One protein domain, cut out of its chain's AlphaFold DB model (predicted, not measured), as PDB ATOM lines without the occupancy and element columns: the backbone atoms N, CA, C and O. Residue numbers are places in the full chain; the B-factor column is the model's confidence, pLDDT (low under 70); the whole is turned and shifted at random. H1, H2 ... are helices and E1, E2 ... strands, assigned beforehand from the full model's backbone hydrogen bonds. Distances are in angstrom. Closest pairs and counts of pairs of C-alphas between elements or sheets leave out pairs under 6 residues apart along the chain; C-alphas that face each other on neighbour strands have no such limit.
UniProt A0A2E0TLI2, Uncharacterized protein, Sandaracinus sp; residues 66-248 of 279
ATOM      1  N   PRO A  66     128.715 123.615 134.021       90.94
ATOM      2  CA  PRO A  66     130.075 123.788 133.509       90.94
ATOM      3  C   PRO A  66     131.009 122.659 133.951       90.94
ATOM      4  O   PRO A  66     130.912 122.187 135.084       90.94
ATOM      5  N   ARG A  67     131.920 122.229 133.069       90.88
ATOM      6  CA  ARG A  67     132.990 121.286 133.429       90.88
ATOM      7  C   ARG A  67     134.031 121.988 134.311       90.88
ATOM      8  O   ARG A  67     134.392 123.116 133.981       90.88
ATOM      9  N   PRO A  68     134.511 121.351 135.394       90.12
ATOM     10  CA  PRO A  68     135.654 121.854 136.135       90.12
ATOM     11  C   PRO A  68     136.888 121.790 135.235       90.12
ATOM     12  O   PRO A  68     137.128 120.793 134.553       90.12
ATOM     13  N   ASP A  69     137.631 122.881 135.218       88.25
ATOM     14  CA  ASP A  69     138.878 123.074 134.496       88.25
ATOM     15  C   ASP A  69     140.066 123.041 135.465       88.25
ATOM     16  O   ASP A  69     139.912 123.290 136.665       88.25
ATOM     17  N   ALA A  70     141.253 122.743 134.939       91.62
ATOM     18  CA  ALA A  70     142.465 122.656 135.739       91.62
ATOM     19  C   ALA A  70     142.789 123.989 136.440       91.62
ATOM     20  O   ALA A  70     142.550 125.079 135.907       91.62
ATOM     21  N   GLY A  71     143.344 123.919 137.648       91.25
ATOM     22  CA  GLY A  71     143.866 125.074 138.369       91.25
ATOM     23  C   GLY A  71     143.521 125.123 139.854       91.25
ATOM     24  O   GLY A  71     143.010 124.178 140.456       91.25
ATOM     25  N   ARG A  72     143.855 126.267 140.462       91.12
ATOM     26  CA  ARG A  72     143.622 126.558 141.883       91.12
ATOM     27  C   ARG A  72     142.334 127.369 142.030       91.12
ATOM     28  O   ARG A  72     142.193 128.405 141.385       91.12
ATOM     29  N   VAL A  73     141.427 126.921 142.889       91.69
ATOM     30  CA  VAL A  73     140.134 127.561 143.153       91.69
ATOM     31  C   VAL A  73     139.987 127.787 144.657       91.69
ATOM     32  O   VAL A  73     140.289 126.900 145.449       91.69
ATOM     33  N   GLU A  74     139.535 128.967 145.078       91.31
ATOM     34  CA  GLU A  74     139.233 129.213 146.493       91.31
ATOM     35  C   GLU A  74     137.964 128.463 146.916       91.31
ATOM     36  O   GLU A  74     136.954 128.479 146.206       91.31
ATOM     37  N   LEU A  75     137.999 127.806 148.079       88.94
ATOM     38  CA  LEU A  75     136.824 127.107 148.598       88.94
ATOM     39  C   LEU A  75     135.662 128.075 148.826       88.94
ATOM     40  O   LEU A  75     135.850 129.210 149.261       88.94
ATOM     41  N   MET A  76     134.444 127.592 148.572       85.88
ATOM     42  CA  MET A  76     133.191 128.332 148.770       85.88
ATOM     43  C   MET A  76     133.053 129.612 147.930       85.88
ATOM     44  O   MET A  76     132.092 130.358 148.116       85.88
ATOM     45  N   LYS A  77     133.963 129.868 146.979       86.62
ATOM     46  CA  LYS A  77     133.984 131.104 146.192       86.62
ATOM     47  C   LYS A  77     134.001 130.846 144.692       86.62
ATOM     48  O   LYS A  77     134.735 130.009 144.172       86.62
ATOM     49  N   GLY A  78     133.228 131.666 143.985       89.75
ATOM     50  CA  GLY A  78     133.237 131.728 142.530       89.75
ATOM     51  C   GLY A  78     132.583 130.531 141.837       89.75
ATOM     52  O   GLY A  78     132.353 129.462 142.398       89.75
ATOM     53  N   ARG A  79     132.284 130.719 140.551       90.56
ATOM     54  CA  ARG A  79     131.548 129.752 139.725       90.56
ATOM     55  C   ARG A  79     132.265 128.403 139.574       90.56
ATOM     56  O   ARG A  79     131.599 127.379 139.469       90.56
ATOM     57  N   ARG A  80     133.603 128.394 139.578       91.50
ATOM     58  CA  ARG A  80     134.422 127.180 139.402       91.50
ATOM     59  C   ARG A  80     134.266 126.205 140.571       91.50
ATOM     60  O   ARG A  80     134.063 125.016 140.341       91.50
ATOM     61  N   PHE A  81     134.279 126.714 141.807       92.19
ATOM     62  CA  PHE A  81     134.068 125.896 143.003       92.19
ATOM     63  C   PHE A  81     132.682 125.254 142.985       92.19
ATOM     64  O   PHE A  81     132.558 124.044 143.143       92.19
ATOM     65  N   TRP A  82     131.641 126.051 142.728       91.56
ATOM     66  CA  TRP A  82     130.266 125.556 142.693       91.56
ATOM     67  C   TRP A  82     130.029 124.556 141.556       91.56
ATOM     68  O   TRP A  82     129.337 123.565 141.761       91.56
ATOM     69  N   ALA A  83     130.648 124.750 140.388       93.06
ATOM     70  CA  ALA A  83     130.586 123.779 139.295       93.06
ATOM     71  C   ALA A  83     131.203 122.424 139.685       93.06
ATOM     72  O   ALA A  83     130.611 121.376 139.412       93.06
ATOM     73  N   TRP A  84     132.359 122.435 140.358       94.62
ATOM     74  CA  TRP A  84     132.959 121.221 140.915       94.62
ATOM     75  C   TRP A  84     132.068 120.594 141.994       94.62
ATOM     76  O   TRP A  84     131.784 119.398 141.925       94.62
ATOM     77  N   LEU A  85     131.567 121.394 142.941       93.38
ATOM     78  CA  LEU A  85     130.749 120.908 144.050       93.38
ATOM     79  C   LEU A  85     129.482 120.216 143.542       93.38
ATOM     80  O   LEU A  85     129.209 119.082 143.921       93.38
ATOM     81  N   ILE A  86     128.750 120.857 142.629       93.94
ATOM     82  CA  ILE A  86     127.529 120.301 142.037       93.94
ATOM     83  C   ILE A  86     127.823 118.971 141.326       93.94
ATOM     84  O   ILE A  86     127.107 117.990 141.514       93.94
ATOM     85  N   ARG A  87     128.919 118.879 140.567       94.31
ATOM     86  CA  ARG A  87     129.316 117.619 139.911       94.31
ATOM     87  C   ARG A  87     129.772 116.544 140.900       94.31
ATOM     88  O   ARG A  87     129.563 115.357 140.647       94.31
ATOM     89  N   SER A  88     130.343 116.935 142.037       93.56
ATOM     90  CA  SER A  88     130.632 116.023 143.147       93.56
ATOM     91  C   SER A  88     129.339 115.455 143.748       93.56
ATOM     92  O   SER A  88     129.252 114.244 143.972       93.56
ATOM     93  N   LEU A  89     128.295 116.286 143.901       94.94
ATOM     94  CA  LEU A  89     126.959 115.842 144.327       94.94
ATOM     95  C   LEU A  89     126.356 114.842 143.334       94.94
ATOM     96  O   LEU A  89     125.838 113.812 143.761       94.94
ATOM     97  N   TYR A  90     126.488 115.086 142.024       95.88
ATOM     98  CA  TYR A  90     125.995 114.164 140.992       95.88
ATOM     99  C   TYR A  90     126.544 112.759 141.174       95.88
ATOM    100  O   TYR A  90     125.780 111.796 141.201       95.88
ATOM    101  N   ARG A  91     127.861 112.636 141.373       95.25
ATOM    102  CA  ARG A  91     128.479 111.335 141.630       95.25
ATOM    103  C   ARG A  91     127.954 110.706 142.916       95.25
ATOM    104  O   ARG A  91     127.634 109.522 142.904       95.25
ATOM    105  N   ARG A  92     127.896 111.469 144.012       94.62
ATOM    106  CA  ARG A  92     127.526 110.939 145.336       94.62
ATOM    107  C   ARG A  92     126.089 110.420 145.366       94.62
ATOM    108  O   ARG A  92     125.830 109.406 146.003       94.62
ATOM    109  N   VAL A  93     125.180 111.100 144.670       96.56
ATOM    110  CA  VAL A  93     123.752 110.755 144.646       96.56
ATOM    111  C   VAL A  93     123.421 109.700 143.594       96.56
ATOM    112  O   VAL A  93     122.575 108.853 143.864       96.56
ATOM    113  N   LEU A  94     124.069 109.718 142.422       96.81
ATOM    114  CA  LEU A  94     123.844 108.706 141.382       96.81
ATOM    115  C   LEU A  94     124.429 107.344 141.768       96.81
ATOM    116  O   LEU A  94     123.834 106.311 141.474       96.81
ATOM    117  N   LEU A  95     125.605 107.342 142.401       94.00
ATOM    118  CA  LEU A  95     126.352 106.140 142.769       94.00
ATOM    119  C   LEU A  95     126.589 106.085 144.289       94.00
ATOM    120  O   LEU A  95     127.741 106.145 144.729       94.00
ATOM    121  N   PRO A  96     125.528 105.980 145.111       92.12
ATOM    122  CA  PRO A  96     125.683 105.782 146.544       92.12
ATOM    123  C   PRO A  96     126.340 104.424 146.824       92.12
ATOM    124  O   PRO A  96     126.253 103.499 146.011       92.12
ATOM    125  N   GLY A  97     126.971 104.295 147.996       86.75
ATOM    126  CA  GLY A  97     127.813 103.147 148.367       86.75
ATOM    127  C   GLY A  97     127.237 101.767 148.010       86.75
ATOM    128  O   GLY A  97     127.912 101.026 147.305       86.75
ATOM    129  N   PRO A  98     125.994 101.424 148.401       89.56
ATOM    130  CA  PRO A  98     125.412 100.112 148.092       89.56
ATOM    131  C   PRO A  98     125.103  99.885 146.605       89.56
ATOM    132  O   PRO A  98     125.165  98.759 146.120       89.56
ATOM    133  N   LEU A  99     124.763 100.947 145.867       91.81
ATOM    134  CA  LEU A  99     124.355 100.840 144.465       91.81
ATOM    135  C   LEU A  99     125.556 100.788 143.519       91.81
ATOM    136  O   LEU A  99     125.503 100.135 142.476       91.81
ATOM    137  N   LYS A 100     126.645 101.475 143.870       94.94
ATOM    138  CA  LYS A 100     127.831 101.591 143.021       94.94
ATOM    139  C   LYS A 100     128.402 100.225 142.594       94.94
ATOM    140  O   LYS A 100     128.580 100.063 141.386       94.94
ATOM    141  N   PRO A 101     128.633  99.236 143.484       94.38
ATOM    142  CA  PRO A 101     129.117  97.919 143.072       94.38
ATOM    143  C   PRO A 101     128.188  97.236 142.068       94.38
ATOM    144  O   PRO A 101     128.672  96.723 141.067       94.38
ATOM    145  N   ILE A 102     126.865  97.311 142.274       93.75
ATOM    146  CA  ILE A 102     125.860  96.725 141.373       93.75
ATOM    147  C   ILE A 102     125.961  97.351 139.979       93.75
ATOM    148  O   ILE A 102     126.010  96.640 138.979       93.75
ATOM    149  N   VAL A 103     126.035  98.684 139.901       96.06
ATOM    150  CA  VAL A 103     126.199  99.401 138.625       96.06
ATOM    151  C   VAL A 103     127.524  99.031 137.959       96.06
ATOM    152  O   VAL A 103     127.571  98.863 136.741       96.06
ATOM    153  N   PHE A 104     128.599  98.897 138.737       96.44
ATOM    154  CA  PHE A 104     129.935  98.649 138.203       96.44
ATOM    155  C   PHE A 104     130.157  97.198 137.760       96.44
ATOM    156  O   PHE A 104     131.003  96.976 136.893       96.44
ATOM    157  N   THR A 105     129.391  96.235 138.283       95.56
ATOM    158  CA  THR A 105     129.412  94.833 137.832       95.56
ATOM    159  C   THR A 105     129.102  94.713 136.340       95.56
ATOM    160  O   THR A 105     129.686  93.881 135.649       95.56
ATOM    161  N   PHE A 106     128.213  95.560 135.815       95.88
ATOM    162  CA  PHE A 106     127.835  95.541 134.404       95.88
ATOM    163  C   PHE A 106     128.622  96.589 133.615       95.88
ATOM    164  O   PHE A 106     128.451  97.792 133.818       95.88
ATOM    165  N   ASN A 107     129.424  96.145 132.639       96.50
ATOM    166  CA  ASN A 107     130.252  97.032 131.812       96.50
ATOM    167  C   ASN A 107     129.455  98.193 131.191       96.50
ATOM    168  O   ASN A 107     129.871  99.348 131.254       96.50
ATOM    169  N   THR A 108     128.283  97.889 130.634       97.38
ATOM    170  CA  THR A 108     127.424  98.875 129.971       97.38
ATOM    171  C   THR A 108     126.894  99.925 130.943       97.38
ATOM    172  O   THR A 108     126.961 101.115 130.645       97.38
ATOM    173  N   LEU A 109     126.409  99.517 132.123       97.25
ATOM    174  CA  LEU A 109     125.881 100.456 133.119       97.25
ATOM    175  C   LEU A 109     126.995 101.327 133.698       97.25
ATOM    176  O   LEU A 109     126.839 102.545 133.766       97.25
ATOM    177  N   ARG A 110     128.145 100.724 134.027       97.75
ATOM    178  CA  ARG A 110     129.351 101.446 134.443       97.75
ATOM    179  C   ARG A 110     129.751 102.499 133.417       97.75
ATOM    180  O   ARG A 110     129.952 103.658 133.774       97.75
ATOM    181  N   PHE A 111     129.846 102.112 132.146       98.25
ATOM    182  CA  PHE A 111     130.197 103.020 131.060       98.25
ATOM    183  C   PHE A 111     129.207 104.185 130.960       98.25
ATOM    184  O   PHE A 111     129.626 105.341 130.992       98.25
ATOM    185  N   LEU A 112     127.901 103.904 130.903       98.25
ATOM    186  CA  LEU A 112     126.874 104.943 130.805       98.25
ATOM    187  C   LEU A 112     126.902 105.895 132.009       98.25
ATOM    188  O   LEU A 112     126.897 107.110 131.819       98.25
ATOM    189  N   ALA A 113     127.005 105.367 133.233       98.12
ATOM    190  CA  ALA A 113     127.075 106.169 134.452       98.12
ATOM    191  C   ALA A 113     128.321 107.070 134.477       98.12
ATOM    192  O   ALA A 113     128.215 108.265 134.754       98.12
ATOM    193  N   LEU A 114     129.499 106.541 134.126       98.00
ATOM    194  CA  LEU A 114     130.735 107.329 134.077       98.00
ATOM    195  C   LEU A 114     130.680 108.424 133.006       98.00
ATOM    196  O   LEU A 114     131.107 109.553 133.259       98.00
ATOM    197  N   ARG A 115     130.118 108.125 131.829       98.19
ATOM    198  CA  ARG A 115     129.925 109.113 130.758       98.19
ATOM    199  C   ARG A 115     128.920 110.194 131.159       98.19
ATOM    200  O   ARG A 115     129.197 111.370 130.920       98.19
ATOM    201  N   ALA A 116     127.822 109.829 131.823       98.19
ATOM    202  CA  ALA A 116     126.842 110.772 132.367       98.19
ATOM    203  C   ALA A 116     127.454 111.697 133.431       98.19
ATOM    204  O   ALA A 116     127.210 112.901 133.425       98.19
ATOM    205  N   LEU A 117     128.335 111.164 134.283       97.75
ATOM    206  CA  LEU A 117     129.101 111.943 135.264       97.75
ATOM    207  C   LEU A 117     130.209 112.806 134.635       97.75
ATOM    208  O   LEU A 117     130.849 113.602 135.322       97.75
ATOM    209  N   GLY A 118     130.422 112.691 133.325       97.31
ATOM    210  CA  GLY A 118     131.314 113.546 132.553       97.31
ATOM    211  C   GLY A 118     132.707 112.979 132.299       97.31
ATOM    212  O   GLY A 118     133.504 113.696 131.693       97.31
ATOM    213  N   ALA A 119     132.986 111.734 132.696       97.88
ATOM    214  CA  ALA A 119     134.268 111.085 132.432       97.88
ATOM    215  C   ALA A 119     134.470 110.747 130.960       97.88
ATOM    216  O   ALA A 119     133.524 110.492 130.207       97.88
ATOM    217  N   ARG A 120     135.733 110.717 130.539       98.12
ATOM    218  CA  ARG A 120     136.164 110.314 129.197       98.12
ATOM    219  C   ARG A 120     136.734 108.906 129.259       98.12
ATOM    220  O   ARG A 120     137.937 108.718 129.280       98.12
ATOM    221  N   VAL A 121     135.846 107.921 129.322       98.19
ATOM    222  CA  VAL A 121     136.208 106.507 129.473       98.19
ATOM    223  C   VAL A 121     135.883 105.759 128.187       98.19
ATOM    224  O   VAL A 121     134.791 105.925 127.642       98.19
ATOM    225  N   ALA A 122     136.817 104.944 127.705       98.38
ATOM    226  CA  ALA A 122     136.580 104.022 126.602       98.38
ATOM    227  C   ALA A 122     135.692 102.843 127.034       98.38
ATOM    228  O   ALA A 122     135.816 102.334 128.146       98.38
ATOM    229  N   PHE A 123     134.829 102.354 126.139       98.31
ATOM    230  CA  PHE A 123     133.943 101.219 126.435       98.31
ATOM    231  C   PHE A 123     134.703  99.916 126.748       98.31
ATOM    232  O   PHE A 123     134.207  99.078 127.497       98.31
ATOM    233  N   SER A 124     135.914  99.765 126.201       97.94
ATOM    234  CA  SER A 124     136.808  98.623 126.424       97.94
ATOM    235  C   SER A 124     137.708  98.757 127.658       97.94
ATOM    236  O   SER A 124     138.555  97.894 127.878       97.94
ATOM    237  N   ALA A 125     137.583  99.833 128.442       97.75
ATOM    238  CA  ALA A 125     138.346  99.990 129.676       97.75
ATOM    239  C   ALA A 125     137.789  99.069 130.772       97.75
ATOM    240  O   ALA A 125     136.595  99.120 131.085       97.75
ATOM    241  N   ASN A 126     138.660  98.280 131.396       96.06
ATOM    242  CA  ASN A 126     138.319  97.352 132.469       96.06
ATOM    243  C   ASN A 126     138.516  98.027 133.827       96.06
ATOM    244  O   ASN A 126     139.523  98.690 134.062       96.06
ATOM    245  N   MET A 127     137.551  97.879 134.730       96.31
ATOM    246  CA  MET A 127     137.629  98.467 136.066       96.31
ATOM    247  C   MET A 127     137.031  97.512 137.084       96.31
ATOM    248  O   MET A 127     135.977  96.930 136.826       96.31
ATOM    249  N   SER A 128     137.674  97.404 138.242       96.50
ATOM    250  CA  SER A 128     137.075  96.743 139.397       96.50
ATOM    251  C   SER A 128     135.833  97.493 139.887       96.50
ATOM    252  O   SER A 128     135.691  98.703 139.687       96.50
ATOM    253  N   THR A 129     134.923  96.783 140.551       95.69
ATOM    254  CA  THR A 129     133.665  97.345 141.065       95.69
ATOM    255  C   THR A 129     133.854  98.284 142.256       95.69
ATOM    256  O   THR A 129     133.019  99.156 142.500       95.69
ATOM    257  N   ASP A 130     134.973  98.141 142.956       95.25
ATOM    258  CA  ASP A 130     135.350  98.867 144.169       95.25
ATOM    259  C   ASP A 130     136.337 100.024 143.914       95.25
ATOM    260  O   ASP A 130     136.877 100.595 144.856       95.25
ATOM    261  N   VAL A 131     136.559 100.416 142.651       96.44
ATOM    262  CA  VAL A 131     137.396 101.579 142.316       96.44
ATOM    263  C   VAL A 131     136.748 102.885 142.778       96.44
ATOM    264  O   VAL A 131     135.593 103.169 142.457       96.44
ATOM    265  N   GLU A 132     137.480 103.738 143.488       95.75
ATOM    266  CA  GLU A 132     137.025 105.065 143.905       95.75
ATOM    267  C   GLU A 132     137.499 106.151 142.937       95.75
ATOM    268  O   GLU A 132     138.661 106.537 142.918       95.75
ATOM    269  N   LEU A 133     136.587 106.684 142.122       96.44
ATOM    270  CA  LEU A 133     136.895 107.720 141.128       96.44
ATOM    271  C   LEU A 133     136.343 109.053 141.604       96.44
ATOM    272  O   LEU A 133     135.144 109.230 141.460       96.44
ATOM    273  N   LEU A 134     137.136 109.965 142.180       96.00
ATOM    274  CA  LEU A 134     136.695 111.169 142.921       96.00
ATOM    275  C   LEU A 134     136.253 112.363 142.050       96.00
ATOM    276  O   LEU A 134     135.427 113.166 142.491       96.00
ATOM    277  N   ASP A 135     136.651 112.402 140.781       96.44
ATOM    278  CA  ASP A 135     136.252 113.474 139.863       96.44
ATOM    279  C   ASP A 135     136.061 112.933 138.447       96.44
ATOM    280  O   ASP A 135     136.910 113.154 137.583       96.44
ATOM    281  N   PRO A 136     134.939 112.245 138.159       97.06
ATOM    282  CA  PRO A 136     134.661 111.752 136.816       97.06
ATOM    283  C   PRO A 136     134.860 112.820 135.721       97.06
ATOM    284  O   PRO A 136     135.517 112.503 134.739       97.06
ATOM    285  N   PRO A 137     134.441 114.096 135.871       96.81
ATOM    286  CA  PRO A 137     134.688 115.130 134.859       96.81
ATOM    287  C   PRO A 137     136.154 115.385 134.478       96.81
ATOM    288  O   PRO A 137     136.397 115.933 133.404       96.81
ATOM    289  N   LEU A 138     137.094 115.049 135.363       97.25
ATOM    290  CA  LEU A 138     138.537 115.238 135.197       97.25
ATOM    291  C   LEU A 138     139.253 113.937 134.806       97.25
ATOM    292  O   LEU A 138     140.468 113.936 134.637       97.25
ATOM    293  N   LEU A 139     138.518 112.834 134.674       98.31
ATOM    294  CA  LEU A 139     139.069 111.512 134.426       98.31
ATOM    295  C   LEU A 139     139.017 111.150 132.941       98.31
ATOM    296  O   LEU A 139     137.946 111.152 132.320       98.31
ATOM    297  N   GLU A 140     140.162 110.736 132.406       98.62
ATOM    298  CA  GLU A 140     140.292 110.153 131.074       98.62
ATOM    299  C   GLU A 140     140.899 108.747 131.171       98.62
ATOM    300  O   GLU A 140     141.943 108.555 131.790       98.62
ATOM    301  N   VAL A 141     140.234 107.758 130.568       98.75
ATOM    302  CA  VAL A 141     140.668 106.355 130.550       98.75
ATOM    303  C   VAL A 141     140.588 105.820 129.126       98.75
ATOM    304  O   VAL A 141     139.508 105.766 128.525       98.75
ATOM    305  N   GLY A 142     141.741 105.432 128.591       98.56
ATOM    306  CA  GLY A 142     141.916 104.976 127.221       98.56
ATOM    307  C   GLY A 142     141.408 103.551 126.960       98.56
ATOM    308  O   GLY A 142     141.087 102.805 127.889       98.56
ATOM    309  N   PRO A 143     141.331 103.143 125.680       98.62
ATOM    310  CA  PRO A 143     140.911 101.797 125.291       98.62
ATOM    311  C   PRO A 143     141.802 100.708 125.896       98.62
ATOM    312  O   PRO A 143     143.024 100.842 125.908       98.62
ATOM    313  N   GLY A 144     141.205  99.621 126.386       98.25
ATOM    314  CA  GLY A 144     141.936  98.476 126.947       98.25
ATOM    315  C   GLY A 144     142.706  98.752 128.246       98.25
ATOM    316  O   GLY A 144     143.344  97.840 128.767       98.25
ATOM    317  N   ALA A 145     142.652  99.975 128.785       98.62
ATOM    318  CA  ALA A 145     143.229 100.282 130.086       98.62
ATOM    319  C   ALA A 145     142.517  99.488 131.190       98.62
ATOM    320  O   ALA A 145     141.310  99.243 131.108       98.62
ATOM    321  N   THR A 146     143.257  99.099 132.226       98.62
ATOM    322  CA  THR A 146     142.744  98.306 133.347       98.62
ATOM    323  C   THR A 146     143.005  99.014 134.667       98.62
ATOM    324  O   THR A 146     144.141  99.373 134.965       98.62
ATOM    325  N   ILE A 147     141.955  99.186 135.470       98.56
ATOM    326  CA  ILE A 147     142.032  99.749 136.819       98.56
ATOM    327  C   ILE A 147     141.632  98.673 137.829       98.56
ATOM    328  O   ILE A 147     140.490  98.211 137.846       98.56
ATOM    329  N   GLY A 148     142.601  98.265 138.640       98.06
ATOM    330  CA  GLY A 148     142.489  97.192 139.616       98.06
ATOM    331  C   GLY A 148     141.605  97.518 140.818       98.06
ATOM    332  O   GLY A 148     141.039  98.606 140.950       98.06
ATOM    333  N   ALA A 149     141.478  96.521 141.691       97.88
ATOM    334  CA  ALA A 149     140.644  96.601 142.882       97.88
ATOM    335  C   ALA A 149     141.144  97.653 143.872       97.88
ATOM    336  O   ALA A 149     142.350  97.816 144.047       97.88
ATOM    337  N   ARG A 150     140.213  98.345 144.533       97.44
ATOM    338  CA  ARG A 150     140.496  99.358 145.570       97.44
ATOM    339  C   ARG A 150     141.439 100.487 145.135       97.44
ATOM    340  O   ARG A 150     142.033 101.155 145.979       97.44
ATOM    341  N   CYS A 151     141.589 100.725 143.834       98.50
ATOM    342  CA  CYS A 151     142.274 101.918 143.354       98.50
ATOM    343  C   CYS A 151     141.475 103.165 143.723       98.50
ATOM    344  O   CYS A 151     140.244 103.172 143.637       98.50
ATOM    345  N   MET A 152     142.179 104.241 144.054       98.19
ATOM    346  CA  MET A 152     141.579 105.551 144.278       98.19
ATOM    347  C   MET A 152     142.194 106.554 143.312       98.19
ATOM    348  O   MET A 152     143.410 106.729 143.284       98.19
ATOM    349  N   ILE A 153     141.350 107.225 142.533       98.31
ATOM    350  CA  ILE A 153     141.757 108.216 141.541       98.31
ATOM    351  C   ILE A 153     141.100 109.548 141.864       98.31
ATOM    352  O   ILE A 153     139.875 109.677 141.778       98.31
ATOM    353  N   ALA A 154     141.913 110.541 142.207       97.00
ATOM    354  CA  ALA A 154     141.463 111.877 142.557       97.00
ATOM    355  C   ALA A 154     141.960 112.909 141.548       97.00
ATOM    356  O   ALA A 154     143.157 113.067 141.352       97.00
ATOM    357  N   GLY A 155     141.025 113.633 140.929       96.25
ATOM    358  CA  GLY A 155     141.320 114.814 140.116       96.25
ATOM    359  C   GLY A 155     141.370 116.092 140.953       96.25
ATOM    360  O   GLY A 155     141.650 117.163 140.419       96.25
ATOM    361  N   HIS A 156     141.110 115.993 142.260       95.94
ATOM    362  CA  HIS A 156     141.249 117.099 143.190       95.94
ATOM    363  C   HIS A 156     141.958 116.738 144.495       95.94
ATOM    364  O   HIS A 156     141.971 115.590 144.932       95.94
ATOM    365  N   TYR A 157     142.506 117.761 145.144       93.44
ATOM    366  CA  TYR A 157     142.758 117.762 146.583       93.44
ATOM    367  C   TYR A 157     142.448 119.147 147.142       93.44
ATOM    368  O   TYR A 157     142.399 120.141 146.410       93.44
ATOM    369  N   VAL A 158     142.218 119.209 148.447       91.69
ATOM    370  CA  VAL A 158     142.000 120.459 149.167       91.69
ATOM    371  C   VAL A 158     143.185 120.685 150.086       91.69
ATOM    372  O   VAL A 158     143.522 119.814 150.879       91.69
ATOM    373  N   ASP A 159     143.805 121.851 149.966       89.25
ATOM    374  CA  ASP A 159     144.958 122.251 150.766       89.25
ATOM    375  C   ASP A 159     144.862 123.742 151.102       89.25
ATOM    376  O   ASP A 159     144.555 124.559 150.232       89.25
ATOM    377  N   ALA A 160     145.079 124.089 152.374       88.88
ATOM    378  CA  ALA A 160     145.072 125.463 152.887       88.88
ATOM    379  C   ALA A 160     143.908 126.341 152.363       88.88
ATOM    380  O   ALA A 160     144.101 127.469 151.903       88.88
ATOM    381  N   GLY A 161     142.679 125.810 152.377       86.94
ATOM    382  CA  GLY A 161     141.484 126.538 151.922       86.94
ATOM    383  C   GLY A 161     141.350 126.681 150.398       86.94
ATOM    384  O   GLY A 161     140.474 127.408 149.918       86.94
ATOM    385  N   LYS A 162     142.194 125.992 149.624       90.56
ATOM    386  CA  LYS A 162     142.202 126.003 148.160       90.56
ATOM    387  C   LYS A 162     141.927 124.605 147.622       90.56
ATOM    388  O   LYS A 162     142.551 123.626 148.016       90.56
ATOM    389  N   LEU A 163     141.008 124.530 146.674       93.56
ATOM    390  CA  LEU A 163     140.744 123.359 145.858       93.56
ATOM    391  C   LEU A 163     141.716 123.359 144.674       93.56
ATOM    392  O   LEU A 163     141.792 124.330 143.917       93.56
ATOM    393  N   ARG A 164     142.468 122.276 144.506       94.25
ATOM    394  CA  ARG A 164     143.272 122.025 143.306       94.25
ATOM    395  C   ARG A 164     142.542 121.047 142.428       94.25
ATOM    396  O   ARG A 164     142.126 120.014 142.929       94.25
ATOM    397  N   LEU A 165     142.407 121.380 141.153       95.88
ATOM    398  CA  LEU A 165     141.781 120.539 140.144       95.88
ATOM    399  C   LEU A 165     142.797 120.290 139.044       95.88
ATOM    400  O   LEU A 165     143.350 121.242 138.502       95.88
ATOM    401  N   GLU A 166     143.032 119.036 138.706       96.62
ATOM    402  CA  GLU A 166     143.910 118.652 137.606       96.62
ATOM    403  C   GLU A 166     143.365 117.371 136.957       96.62
ATOM    404  O   GLU A 166     142.938 116.456 137.670       96.62
ATOM    405  N   PRO A 167     143.358 117.276 135.616       97.44
ATOM    406  CA  PRO A 167     142.911 116.076 134.929       97.44
ATOM    407  C   PRO A 167     143.825 114.889 135.237       97.44
ATOM    408  O   PRO A 167     145.040 115.038 135.336       97.44
ATOM    409  N   VAL A 168     143.239 113.700 135.334       98.56
ATOM    410  CA  VAL A 168     143.971 112.437 135.451       98.56
ATOM    411  C   VAL A 168     143.773 111.634 134.178       98.56
ATOM    412  O   VAL A 168     142.641 111.463 133.716       98.56
ATOM    413  N   ARG A 169     144.872 111.128 133.618       98.69
ATOM    414  CA  ARG A 169     144.869 110.354 132.375       98.69
ATOM    415  C   ARG A 169     145.470 108.976 132.595       98.69
ATOM    416  O   ARG A 169     146.612 108.860 133.024       98.69
ATOM    417  N   VAL A 170     144.707 107.949 132.252       98.75
ATOM    418  CA  VAL A 170     145.173 106.565 132.151       98.75
ATOM    419  C   VAL A 170     145.069 106.176 130.686       98.75
ATOM    420  O   VAL A 170     143.969 106.011 130.162       98.75
ATOM    421  N   GLU A 171     146.196 106.123 129.992       98.75
ATOM    422  CA  GLU A 171     146.219 105.956 128.542       98.75
ATOM    423  C   GLU A 171     145.920 104.514 128.105       98.75
ATOM    424  O   GLU A 171     145.670 103.611 128.906       98.75
ATOM    425  N   LYS A 172     145.875 104.312 126.786       98.75
ATOM    426  CA  LYS A 172     145.531 103.039 126.152       98.75
ATOM    427  C   LYS A 172     146.379 101.891 126.708       98.75
ATOM    428  O   LYS A 172     147.593 102.002 126.824       98.75
ATOM    429  N   GLY A 173     145.732 100.780 127.050       98.56
ATOM    430  CA  GLY A 173     146.405  99.568 127.531       98.56
ATOM    431  C   GLY A 173     147.184  99.706 128.847       98.56
ATOM    432  O   GLY A 173     147.822  98.739 129.252       98.56
ATOM    433  N   ALA A 174     147.149 100.862 129.519       98.75
ATOM    434  CA  ALA A 174     147.816 101.035 130.802       98.75
ATOM    435  C   ALA A 174     147.143 100.187 131.894       98.75
ATOM    436  O   ALA A 174     145.922 100.004 131.904       98.75
ATOM    437  N   LEU A 175     147.941  99.688 132.835       98.75
ATOM    438  CA  LEU A 175     147.498  98.888 133.970       98.75
ATOM    439  C   LEU A 175     147.773  99.638 135.271       98.75
ATOM    440  O   LEU A 175     148.927  99.906 135.598       98.75
ATOM    441  N   LEU A 176     146.723  99.878 136.049       98.69
ATOM    442  CA  LEU A 176     146.819 100.145 137.480       98.69
ATOM    443  C   LEU A 176     146.435  98.855 138.207       98.69
ATOM    444  O   LEU A 176     145.295  98.407 138.091       98.69
ATOM    445  N   ALA A 177     147.373  98.227 138.910       98.44
ATOM    446  CA  ALA A 177     147.097  97.058 139.741       98.44
ATOM    447  C   ALA A 177     146.303  97.450 141.001       98.44
ATOM    448  O   ALA A 177     145.883  98.592 141.143       98.44
ATOM    449  N   ALA A 178     146.050  96.501 141.903       98.06
ATOM    450  CA  ALA A 178     145.238  96.765 143.089       98.06
ATOM    451  C   ALA A 178     145.856  97.835 144.011       98.06
ATOM    452  O   ALA A 178     147.075  97.923 144.146       98.06
ATOM    453  N   GLU A 179     145.002  98.611 144.680       98.00
ATOM    454  CA  GLU A 179     145.383  99.563 145.737       98.00
ATOM    455  C   GLU A 179     146.320 100.690 145.274       98.00
ATOM    456  O   GLU A 179     147.035 101.289 146.078       98.00
ATOM    457  N   VAL A 180     146.310 101.013 143.978       98.50
ATOM    458  CA  VAL A 180     147.049 102.166 143.456       98.50
ATOM    459  C   VAL A 180     146.317 103.458 143.814       98.50
ATOM    460  O   VAL A 180     145.114 103.612 143.566       98.50
ATOM    461  N   LEU A 181     147.060 104.412 144.371       98.44
ATOM    462  CA  LEU A 181     146.575 105.756 144.672       98.44
ATOM    463  C   LEU A 181     147.057 106.723 143.596       98.44
ATOM    464  O   LEU A 181     148.256 106.825 143.348       98.44
ATOM    465  N   VAL A 182     146.131 107.448 142.973       98.44
ATOM    466  CA  VAL A 182     146.416 108.377 141.877       98.44
ATOM    467  C   VAL A 182     145.967 109.782 142.256       98.44
ATOM    468  O   VAL A 182     144.771 110.036 142.420       98.44
ATOM    469  N   GLY A 183     146.934 110.687 142.406       97.62
ATOM    470  CA  GLY A 183     146.691 112.094 142.706       97.62
ATOM    471  C   GLY A 183     146.324 112.946 141.481       97.62
ATOM    472  O   GLY A 183     146.414 112.488 140.337       97.62
ATOM    473  N   PRO A 184     145.953 114.221 141.696       97.31
ATOM    474  CA  PRO A 184     145.548 115.110 140.609       97.31
ATOM    475  C   PRO A 184     146.691 115.394 139.639       97.31
ATOM    476  O   PRO A 184     147.825 115.616 140.063       97.31
ATOM    477  N   GLY A 185     146.400 115.429 138.339       97.25
ATOM    478  CA  GLY A 185     147.394 115.758 137.310       97.25
ATOM    479  C   GLY A 185     148.266 114.584 136.886       97.25
ATOM    480  O   GLY A 185     149.180 114.772 136.083       97.25
ATOM    481  N   VAL A 186     148.018 113.389 137.427       98.50
ATOM    482  CA  VAL A 186     148.775 112.197 137.058       98.50
ATOM    483  C   VAL A 186     148.450 111.765 135.631       98.50
ATOM    484  O   VAL A 186     147.290 111.726 135.211       98.50
ATOM    485  N   VAL A 187     149.498 111.393 134.899       98.69
ATOM    486  CA  VAL A 187     149.403 110.786 133.571       98.69
ATOM    487  C   VAL A 187     150.103 109.438 133.602       98.69
ATOM    488  O   VAL A 187     151.277 109.364 133.957       98.69
ATOM    489  N   VAL A 188     149.390 108.383 133.221       98.62
ATOM    490  CA  VAL A 188     149.928 107.030 133.069       98.62
ATOM    491  C   VAL A 188     149.925 106.679 131.591       98.62
ATOM    492  O   VAL A 188     148.854 106.526 131.004       98.62
ATOM    493  N   GLY A 189     151.122 106.616 131.008       98.50
ATOM    494  CA  GLY A 189     151.338 106.477 129.573       98.50
ATOM    495  C   GLY A 189     150.882 105.141 128.990       98.50
ATOM    496  O   GLY A 189     150.665 104.164 129.713       98.50
ATOM    497  N   GLU A 190     150.749 105.096 127.664       98.69
ATOM    498  CA  GLU A 190     150.314 103.902 126.929       98.69
ATOM    499  C   GLU A 190     151.105 102.646 127.334       98.69
ATOM    500  O   GLU A 190     152.334 102.637 127.370       98.69
ATOM    501  N   GLY A 191     150.384 101.573 127.668       98.44
ATOM    502  CA  GLY A 191     150.966 100.282 128.045       98.44
ATOM    503  C   GLY A 191     151.787 100.270 129.343       98.44
ATOM    504  O   GLY A 191     152.377  99.239 129.664       98.44
ATOM    505  N   ALA A 192     151.843 101.374 130.097       98.69
ATOM    506  CA  ALA A 192     152.555 101.412 131.371       98.69
ATOM    507  C   ALA A 192     151.893 100.494 132.410       98.69
ATOM    508  O   ALA A 192     150.672 100.311 132.424       98.69
ATOM    509  N   ARG A 193     152.698  99.917 133.305       98.62
ATOM    510  CA  ARG A 193     152.250  98.989 134.349       98.62
ATOM    511  C   ARG A 193     152.610  99.544 135.717       98.62
ATOM    512  O   ARG A 193     153.777  99.575 136.090       98.62
ATOM    513  N   VAL A 194     151.599  99.945 136.471       98.50
ATOM    514  CA  VAL A 194     151.728 100.422 137.847       98.50
ATOM    515  C   VAL A 194     151.265  99.304 138.771       98.50
ATOM    516  O   VAL A 194     150.081  98.963 138.776       98.50
ATOM    517  N   LEU A 195     152.197  98.676 139.487       98.25
ATOM    518  CA  LEU A 195     151.907  97.509 140.317       98.25
ATOM    519  C   LEU A 195     151.282  97.887 141.668       98.25
ATOM    520  O   LEU A 195     150.991  99.048 141.950       98.25
ATOM    521  N   ALA A 196     150.962  96.864 142.462       97.62
ATOM    522  CA  ALA A 196     150.062  97.006 143.595       97.62
ATOM    523  C   ALA A 196     150.617  97.937 144.683       97.62
ATOM    524  O   ALA A 196     151.819  97.957 144.956       97.62
ATOM    525  N   GLY A 197     149.726  98.707 145.310       96.56
ATOM    526  CA  GLY A 197     150.063  99.591 146.430       96.56
ATOM    527  C   GLY A 197     150.926 100.808 146.072       96.56
ATOM    528  O   GLY A 197     151.406 101.495 146.976       96.56
ATOM    529  N   VAL A 198     151.146 101.089 144.782       98.12
ATOM    530  CA  VAL A 198     151.892 102.277 144.343       98.12
ATOM    531  C   VAL A 198     151.104 103.551 144.643       98.12
ATOM    532  O   VAL A 198     149.891 103.623 144.430       98.12
ATOM    533  N   LYS A 199     151.810 104.595 145.082       98.00
ATOM    534  CA  LYS A 199     151.240 105.933 145.284       98.00
ATOM    535  C   LYS A 199     151.832 106.904 144.273       98.00
ATOM    536  O   LYS A 199     153.018 107.208 144.337       98.00
ATOM    537  N   LEU A 200     151.005 107.397 143.358       97.88
ATOM    538  CA  LEU A 200     151.366 108.424 142.388       97.88
ATOM    539  C   LEU A 200     150.929 109.787 142.929       97.88
ATOM    540  O   LEU A 200     149.739 110.117 142.925       97.88
ATOM    541  N   GLY A 201     151.894 110.562 143.421       96.06
ATOM    542  CA  GLY A 201     151.668 111.916 143.902       96.06
ATOM    543  C   GLY A 201     151.166 112.870 142.808       96.06
ATOM    544  O   GLY A 201     151.224 112.562 141.614       96.06
ATOM    545  N   PRO A 202     150.650 114.052 143.189       95.75
ATOM    546  CA  PRO A 202     150.071 114.992 142.236       95.75
ATOM    547  C   PRO A 202     151.060 115.398 141.138       95.75
ATOM    548  O   PRO A 202     152.194 115.777 141.423       95.75
ATOM    549  N   GLY A 203     150.626 115.362 139.880       95.50
ATOM    550  CA  GLY A 203     151.431 115.752 138.720       95.50
ATOM    551  C   GLY A 203     152.494 114.739 138.281       95.50
ATOM    552  O   GLY A 203     153.289 115.075 137.405       95.50
ATOM    553  N   THR A 204     152.538 113.533 138.859       97.62
ATOM    554  CA  THR A 204     153.461 112.479 138.410       97.62
ATOM    555  C   THR A 204     153.132 112.020 136.986       97.62
ATOM    556  O   THR A 204     151.975 111.764 136.648       97.62
ATOM    557  N   ARG A 205     154.156 111.881 136.141       98.00
ATOM    558  CA  ARG A 205     154.031 111.403 134.758       98.00
ATOM    559  C   ARG A 205     154.776 110.088 134.599       98.00
ATOM    560  O   ARG A 205     155.994 110.056 134.719       98.00
ATOM    561  N   VAL A 206     154.051 109.018 134.309       98.12
ATOM    562  CA  VAL A 206     154.617 107.701 134.012       98.12
ATOM    563  C   VAL A 206     154.680 107.535 132.498       98.12
ATOM    564  O   VAL A 206     153.649 107.598 131.831       98.12
ATOM    565  N   GLY A 207     155.882 107.357 131.953       97.38
ATOM    566  CA  GLY A 207     156.109 107.180 130.522       97.38
ATOM    567  C   GLY A 207     155.490 105.899 129.960       97.38
ATOM    568  O   GLY A 207     155.207 104.946 130.687       97.38
ATOM    569  N   ALA A 208     155.288 105.871 128.642       98.00
ATOM    570  CA  ALA A 208     154.735 104.710 127.946       98.00
ATOM    571  C   ALA A 208     155.590 103.454 128.176       98.00
ATOM    572  O   ALA A 208     156.818 103.520 128.168       98.00
ATOM    573  N   GLY A 209     154.946 102.312 128.410       97.56
ATOM    574  CA  GLY A 209     155.609 101.029 128.667       97.56
ATOM    575  C   GLY A 209     156.442 100.956 129.954       97.56
ATOM    576  O   GLY A 209     157.054  99.920 130.202       97.56
ATOM    577  N   ALA A 210     156.479 102.012 130.777       97.69
ATOM    578  CA  ALA A 210     157.212 101.995 132.038       97.69
ATOM    579  C   ALA A 210     156.586 101.003 133.031       97.69
ATOM    580  O   ALA A 210     155.372 100.773 133.029       97.69
ATOM    581  N   VAL A 211     157.415 100.427 133.901       97.75
ATOM    582  CA  VAL A 211     156.990  99.466 134.925       97.75
ATOM    583  C   VAL A 211     157.337 100.006 136.303       97.75
ATOM    584  O   VAL A 211     158.504 100.139 136.655       97.75
ATOM    585  N   ILE A 212     156.317 100.296 137.098       97.56
ATOM    586  CA  ILE A 212     156.477 100.738 138.478       97.56
ATOM    587  C   ILE A 212     156.202  99.549 139.383       97.56
ATOM    588  O   ILE A 212     155.070  99.066 139.434       97.56
ATOM    589  N   GLU A 213     157.234  99.069 140.068       97.19
ATOM    590  CA  GLU A 213     157.119  97.930 140.973       97.19
ATOM    591  C   GLU A 213     156.243  98.228 142.195       97.19
ATOM    592  O   GLU A 213     155.929  99.376 142.519       97.19
ATOM    593  N   ALA A 214     155.823  97.163 142.877       95.69
ATOM    594  CA  ALA A 214     154.895  97.265 143.993       95.69
ATOM    595  C   ALA A 214     155.442  98.142 145.137       95.69
ATOM    596  O   ALA A 214     156.631  98.119 145.465       95.69
ATOM    597  N   GLY A 215     154.546  98.906 145.762       90.12
ATOM    598  CA  GLY A 215     154.845  99.718 146.945       90.12
ATOM    599  C   GLY A 215     155.669 100.992 146.713       90.12
ATOM    600  O   GLY A 215     155.943 101.693 147.689       90.12
ATOM    601  N   VAL A 216     156.035 101.320 145.467       94.81
ATOM    602  CA  VAL A 216     156.745 102.568 145.126       94.81
ATOM    603  C   VAL A 216     155.889 103.792 145.456       94.81
ATOM    604  O   VAL A 216     154.667 103.801 145.263       94.81
ATOM    605  N   ARG A 217     156.531 104.853 145.943       95.88
ATOM    606  CA  ARG A 217     155.868 106.113 146.300       95.88
ATOM    607  C   ARG A 217     156.486 107.273 145.543       95.88
ATOM    608  O   ARG A 217     157.692 107.457 145.592       95.88
ATOM    609  N   PHE A 218     155.647 108.069 144.894       95.06
ATOM    610  CA  PHE A 218     156.019 109.341 144.287       95.06
ATOM    611  C   PHE A 218     155.405 110.473 145.099       95.06
ATOM    612  O   PHE A 218     154.188 110.491 145.296       95.06
ATOM    613  N   GLU A 219     156.207 111.441 145.529       90.06
ATOM    614  CA  GLU A 219     155.689 112.608 146.256       90.06
ATOM    615  C   GLU A 219     154.895 113.564 145.352       90.06
ATOM    616  O   GLU A 219     153.923 114.189 145.786       90.06
ATOM    617  N   GLY A 220     155.273 113.658 144.073       90.56
ATOM    618  CA  GLY A 220     154.554 114.419 143.050       90.56
ATOM    619  C   GLY A 220     155.474 115.160 142.084       90.56
ATOM    620  O   GLY A 220     156.660 115.334 142.328       90.56
ATOM    621  N   GLN A 221     154.926 115.620 140.963       92.31
ATOM    622  CA  GLN A 221     155.655 116.317 139.889       92.31
ATOM    623  C   GLN A 221     156.852 115.534 139.314       92.31
ATOM    624  O   GLN A 221     157.643 116.103 138.568       92.31
ATOM    625  N   SER A 222     156.985 114.249 139.641       93.44
ATOM    626  CA  SER A 222     158.062 113.381 139.172       93.44
ATOM    627  C   SER A 222     157.755 112.846 137.772       93.44
ATOM    628  O   SER A 222     156.590 112.702 137.385       93.44
ATOM    629  N   VAL A 223     158.792 112.503 137.018       94.69
ATOM    630  CA  VAL A 223     158.677 111.974 135.657       94.69
ATOM    631  C   VAL A 223     159.413 110.646 135.573       94.69
ATOM    632  O   VAL A 223     160.583 110.566 135.915       94.69
ATOM    633  N   VAL A 224     158.746 109.605 135.087       95.44
ATOM    634  CA  VAL A 224     159.375 108.324 134.748       95.44
ATOM    635  C   VAL A 224     159.475 108.240 133.236       95.44
ATOM    636  O   VAL A 224     158.465 108.377 132.543       95.44
ATOM    637  N   ALA A 225     160.682 108.032 132.718       94.50
ATOM    638  CA  ALA A 225     160.906 107.919 131.287       94.50
ATOM    639  C   ALA A 225     160.212 106.674 130.692       94.50
ATOM    640  O   ALA A 225     159.979 105.687 131.400       94.50
ATOM    641  N   PRO A 226     159.858 106.700 129.394       95.94
ATOM    642  CA  PRO A 226     159.261 105.551 128.716       95.94
ATOM    643  C   PRO A 226     160.130 104.290 128.813       95.94
ATOM    644  O   PRO A 226     161.351 104.373 128.741       95.94
ATOM    645  N   GLY A 227     159.498 103.127 128.968       93.62
ATOM    646  CA  GLY A 227     160.164 101.819 129.011       93.62
ATOM    647  C   GLY A 227     160.972 101.521 130.282       93.62
ATOM    648  O   GLY A 227     161.427 100.392 130.453       93.62
ATOM    649  N   VAL A 228     161.125 102.485 131.195       94.44
ATOM    650  CA  VAL A 228     161.962 102.317 132.389       94.44
ATOM    651  C   VAL A 228     161.232 101.561 133.498       94.44
ATOM    652  O   VAL A 228     160.014 101.658 133.660       94.44
ATOM    653  N   ARG A 229     162.001 100.809 134.295       94.44
ATOM    654  CA  ARG A 229     161.533 100.155 135.519       94.44
ATOM    655  C   ARG A 229     161.946 100.945 136.761       94.44
ATOM    656  O   ARG A 229     163.119 101.283 136.908       94.44
ATOM    657  N   VAL A 230     161.002 101.174 137.672       94.00
ATOM    658  CA  VAL A 230     161.276 101.684 139.025       94.00
ATOM    659  C   VAL A 230     161.184 100.510 140.002       94.00
ATOM    660  O   VAL A 230     160.121  99.888 140.058       94.00
ATOM    661  N   PRO A 231     162.263 100.162 140.727       92.69
ATOM    662  CA  PRO A 231     162.304  98.980 141.584       92.69
ATOM    663  C   PRO A 231     161.416  99.125 142.828       92.69
ATOM    664  O   PRO A 231     161.094 100.234 143.260       92.69
ATOM    665  N   ALA A 232     161.014  97.991 143.406       91.19
ATOM    666  CA  ALA A 232     160.136  97.957 144.575       91.19
ATOM    667  C   ALA A 232     160.783  98.672 145.772       91.19
ATOM    668  O   ALA A 232     162.000  98.649 145.930       91.19
ATOM    669  N   GLY A 233     159.963  99.294 146.620       82.00
ATOM    670  CA  GLY A 233     160.443 100.006 147.811       82.00
ATOM    671  C   GLY A 233     161.069 101.381 147.545       82.00
ATOM    672  O   GLY A 233     161.453 102.051 148.497       82.00
ATOM    673  N   THR A 234     161.127 101.835 146.290       90.38
ATOM    674  CA  THR A 234     161.655 103.165 145.950       90.38
ATOM    675  C   THR A 234     160.712 104.279 146.415       90.38
ATOM    676  O   THR A 234     159.508 104.246 146.132       90.38
ATOM    677  N   ASN A 235     161.270 105.299 147.068       91.75
ATOM    678  CA  ASN A 235     160.616 106.586 147.280       91.75
ATOM    679  C   ASN A 235     161.206 107.591 146.283       91.75
ATOM    680  O   ASN A 235     162.385 107.918 146.350       91.75
ATOM    681  N   VAL A 236     160.388 108.054 145.343       89.94
ATOM    682  CA  VAL A 236     160.763 109.058 144.349       89.94
ATOM    683  C   VAL A 236     160.293 110.416 144.851       89.94
ATOM    684  O   VAL A 236     159.082 110.668 144.949       89.94
ATOM    685  N   LEU A 237     161.250 111.283 145.175       89.38
ATOM    686  CA  LEU A 237     160.957 112.603 145.713       89.38
ATOM    687  C   LEU A 237     160.271 113.501 144.679       89.38
ATOM    688  O   LEU A 237     160.108 113.188 143.485       89.38
ATOM    689  N   ARG A 238     159.803 114.648 145.165       90.38
ATOM    690  CA  ARG A 238     159.124 115.623 144.325       90.38
ATOM    691  C   ARG A 238     160.033 116.128 143.200       90.38
ATOM    692  O   ARG A 238     161.123 116.623 143.444       90.38
ATOM    693  N   GLY A 239     159.518 116.114 141.969       88.56
ATOM    694  CA  GLY A 239     160.192 116.712 140.806       88.56
ATOM    695  C   GLY A 239     161.288 115.854 140.168       88.56
ATOM    696  O   GLY A 239     161.838 116.254 139.146       88.56
ATOM    697  N   VAL A 240     161.572 114.679 140.726       89.50
ATOM    698  CA  VAL A 240     162.612 113.768 140.238       89.50
ATOM    699  C   VAL A 240     162.279 113.208 138.857       89.50
ATOM    700  O   VAL A 240     161.142 112.800 138.595       89.50
ATOM    701  N   ALA A 241     163.289 113.143 137.987       90.12
ATOM    702  CA  ALA A 241     163.225 112.442 136.710       90.12
ATOM    703  C   ALA A 241     163.955 111.091 136.804       90.12
ATOM    704  O   ALA A 241     165.146 111.027 137.102       90.12
ATOM    705  N   TRP A 242     163.237 110.002 136.531       89.19
ATOM    706  CA  TRP A 242     163.751 108.635 136.560       89.19
ATOM    707  C   TRP A 242     163.967 108.118 135.133       89.19
ATOM    708  O   TRP A 242     162.999 107.976 134.377       89.19
ATOM    709  N   THR A 243     165.217 107.838 134.751       89.06
ATOM    710  CA  THR A 243     165.616 107.513 133.367       89.06
ATOM    711  C   THR A 243     166.344 106.169 133.261       89.06
ATOM    712  O   THR A 243     166.606 105.499 134.262       89.06
ATOM    713  N   GLU A 244     166.678 105.739 132.038       71.50
ATOM    714  CA  GLU A 244     167.603 104.616 131.842       71.50
ATOM    715  C   GLU A 244     168.957 104.959 132.488       71.50
ATOM    716  O   GLU A 244     169.525 106.015 132.216       71.50
ATOM    717  N   GLY A 245     169.439 104.100 133.393       65.06
ATOM    718  CA  GLY A 245     170.638 104.342 134.213       65.06
ATOM    719  C   GLY A 245     170.365 104.671 135.686       65.06
ATOM    720  O   GLY A 245     171.307 104.685 136.473       65.06
ATOM    721  N   GLY A 246     169.100 104.861 136.075       65.56
ATOM    722  CA  GLY A 246     168.702 105.168 137.449       65.56
ATOM    723  C   GLY A 246     168.165 106.590 137.598       65.56
ATOM    724  O   GLY A 246     167.640 107.187 136.657       65.56
ATOM    725  N   GLU A 247     168.249 107.114 138.812       63.81
ATOM    726  CA  GLU A 247     167.726 108.428 139.163       63.81
ATOM    727  C   GLU A 247     168.664 109.571 138.740       63.81
ATOM    728  O   GLU A 247     169.882 109.469 138.888       63.81
ATOM    729  N   GLN A 248     168.102 110.702 138.302       56.22
ATOM    730  CA  GLN A 248     168.796 111.991 138.334       56.22
ATOM    731  C   GLN A 248     168.195 112.883 139.430       56.22
ATOM    732  O   GLN A 248     167.213 113.589 139.205       56.22
TER     733      GLN A 248
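What this domain is: This is residues 66 to 248 of the 279 residues of an uncharacterized protein of Sandaracinus sp (UniProt A0A2E0TLI2). With little regular structure, the chain is wound in stacked turns, tied by short parallel pairings from residues 120 to 242. H1, H2 and H3 lie at one end, hairpin E6 and E7 at the other; sheet E1-E4-E3, antiparallel, lies beside H1. The 183 printed residues run E1, H1, H2, H3, E2 to E7, with 58 in named elements, mixed; the whole is compact, radius of gyration 16.1 A, spanning 47 by 38 by 22 A.

Where its parts are: E1, residues 71 to 74, begins at C-alpha 71 (143.866, 125.074, 138.369). H1 is 78 to 94, 24.9 A; H2 99 to 105; H3 107 to 116, 14.2 A. E2 is 139 to 141, E3 156 to 159, E4 162 to 165, E5 168 to 170, E6 241 to 243, E7 246 to 248, ending at C-alpha 248 (168.796, 111.991, 138.334).

How they stand to each other: E4 is antiparallel to E1 (N 71 and O 165, 2.8 A) and, as a hairpin, to E3 (N 159 and O 162, 2.9 A). H1 only grazes this sheet; the closest C-alphas of H1 and E1, Phe 81 and Val 73, are 6.3 A apart. H2 and H3 touch only at the corner, closest C-alphas Phe 104 and Arg 110, 4.7 A. E2 and E5 are parallel, N 140 and O 168 2.9 A apart. Every O i to N i+4 pair is within hydrogen-bond range in H2 and H3, 12 of 13 in H1.

The domain as a whole: The farthest C-alphas, Val 93 and Gly 245, are 48.5 A apart. The printed part has no cut; the links H3 to E2, E2 to E3 and E5 to E6 are long. Residues 245 to 248 have pLDDT under 70.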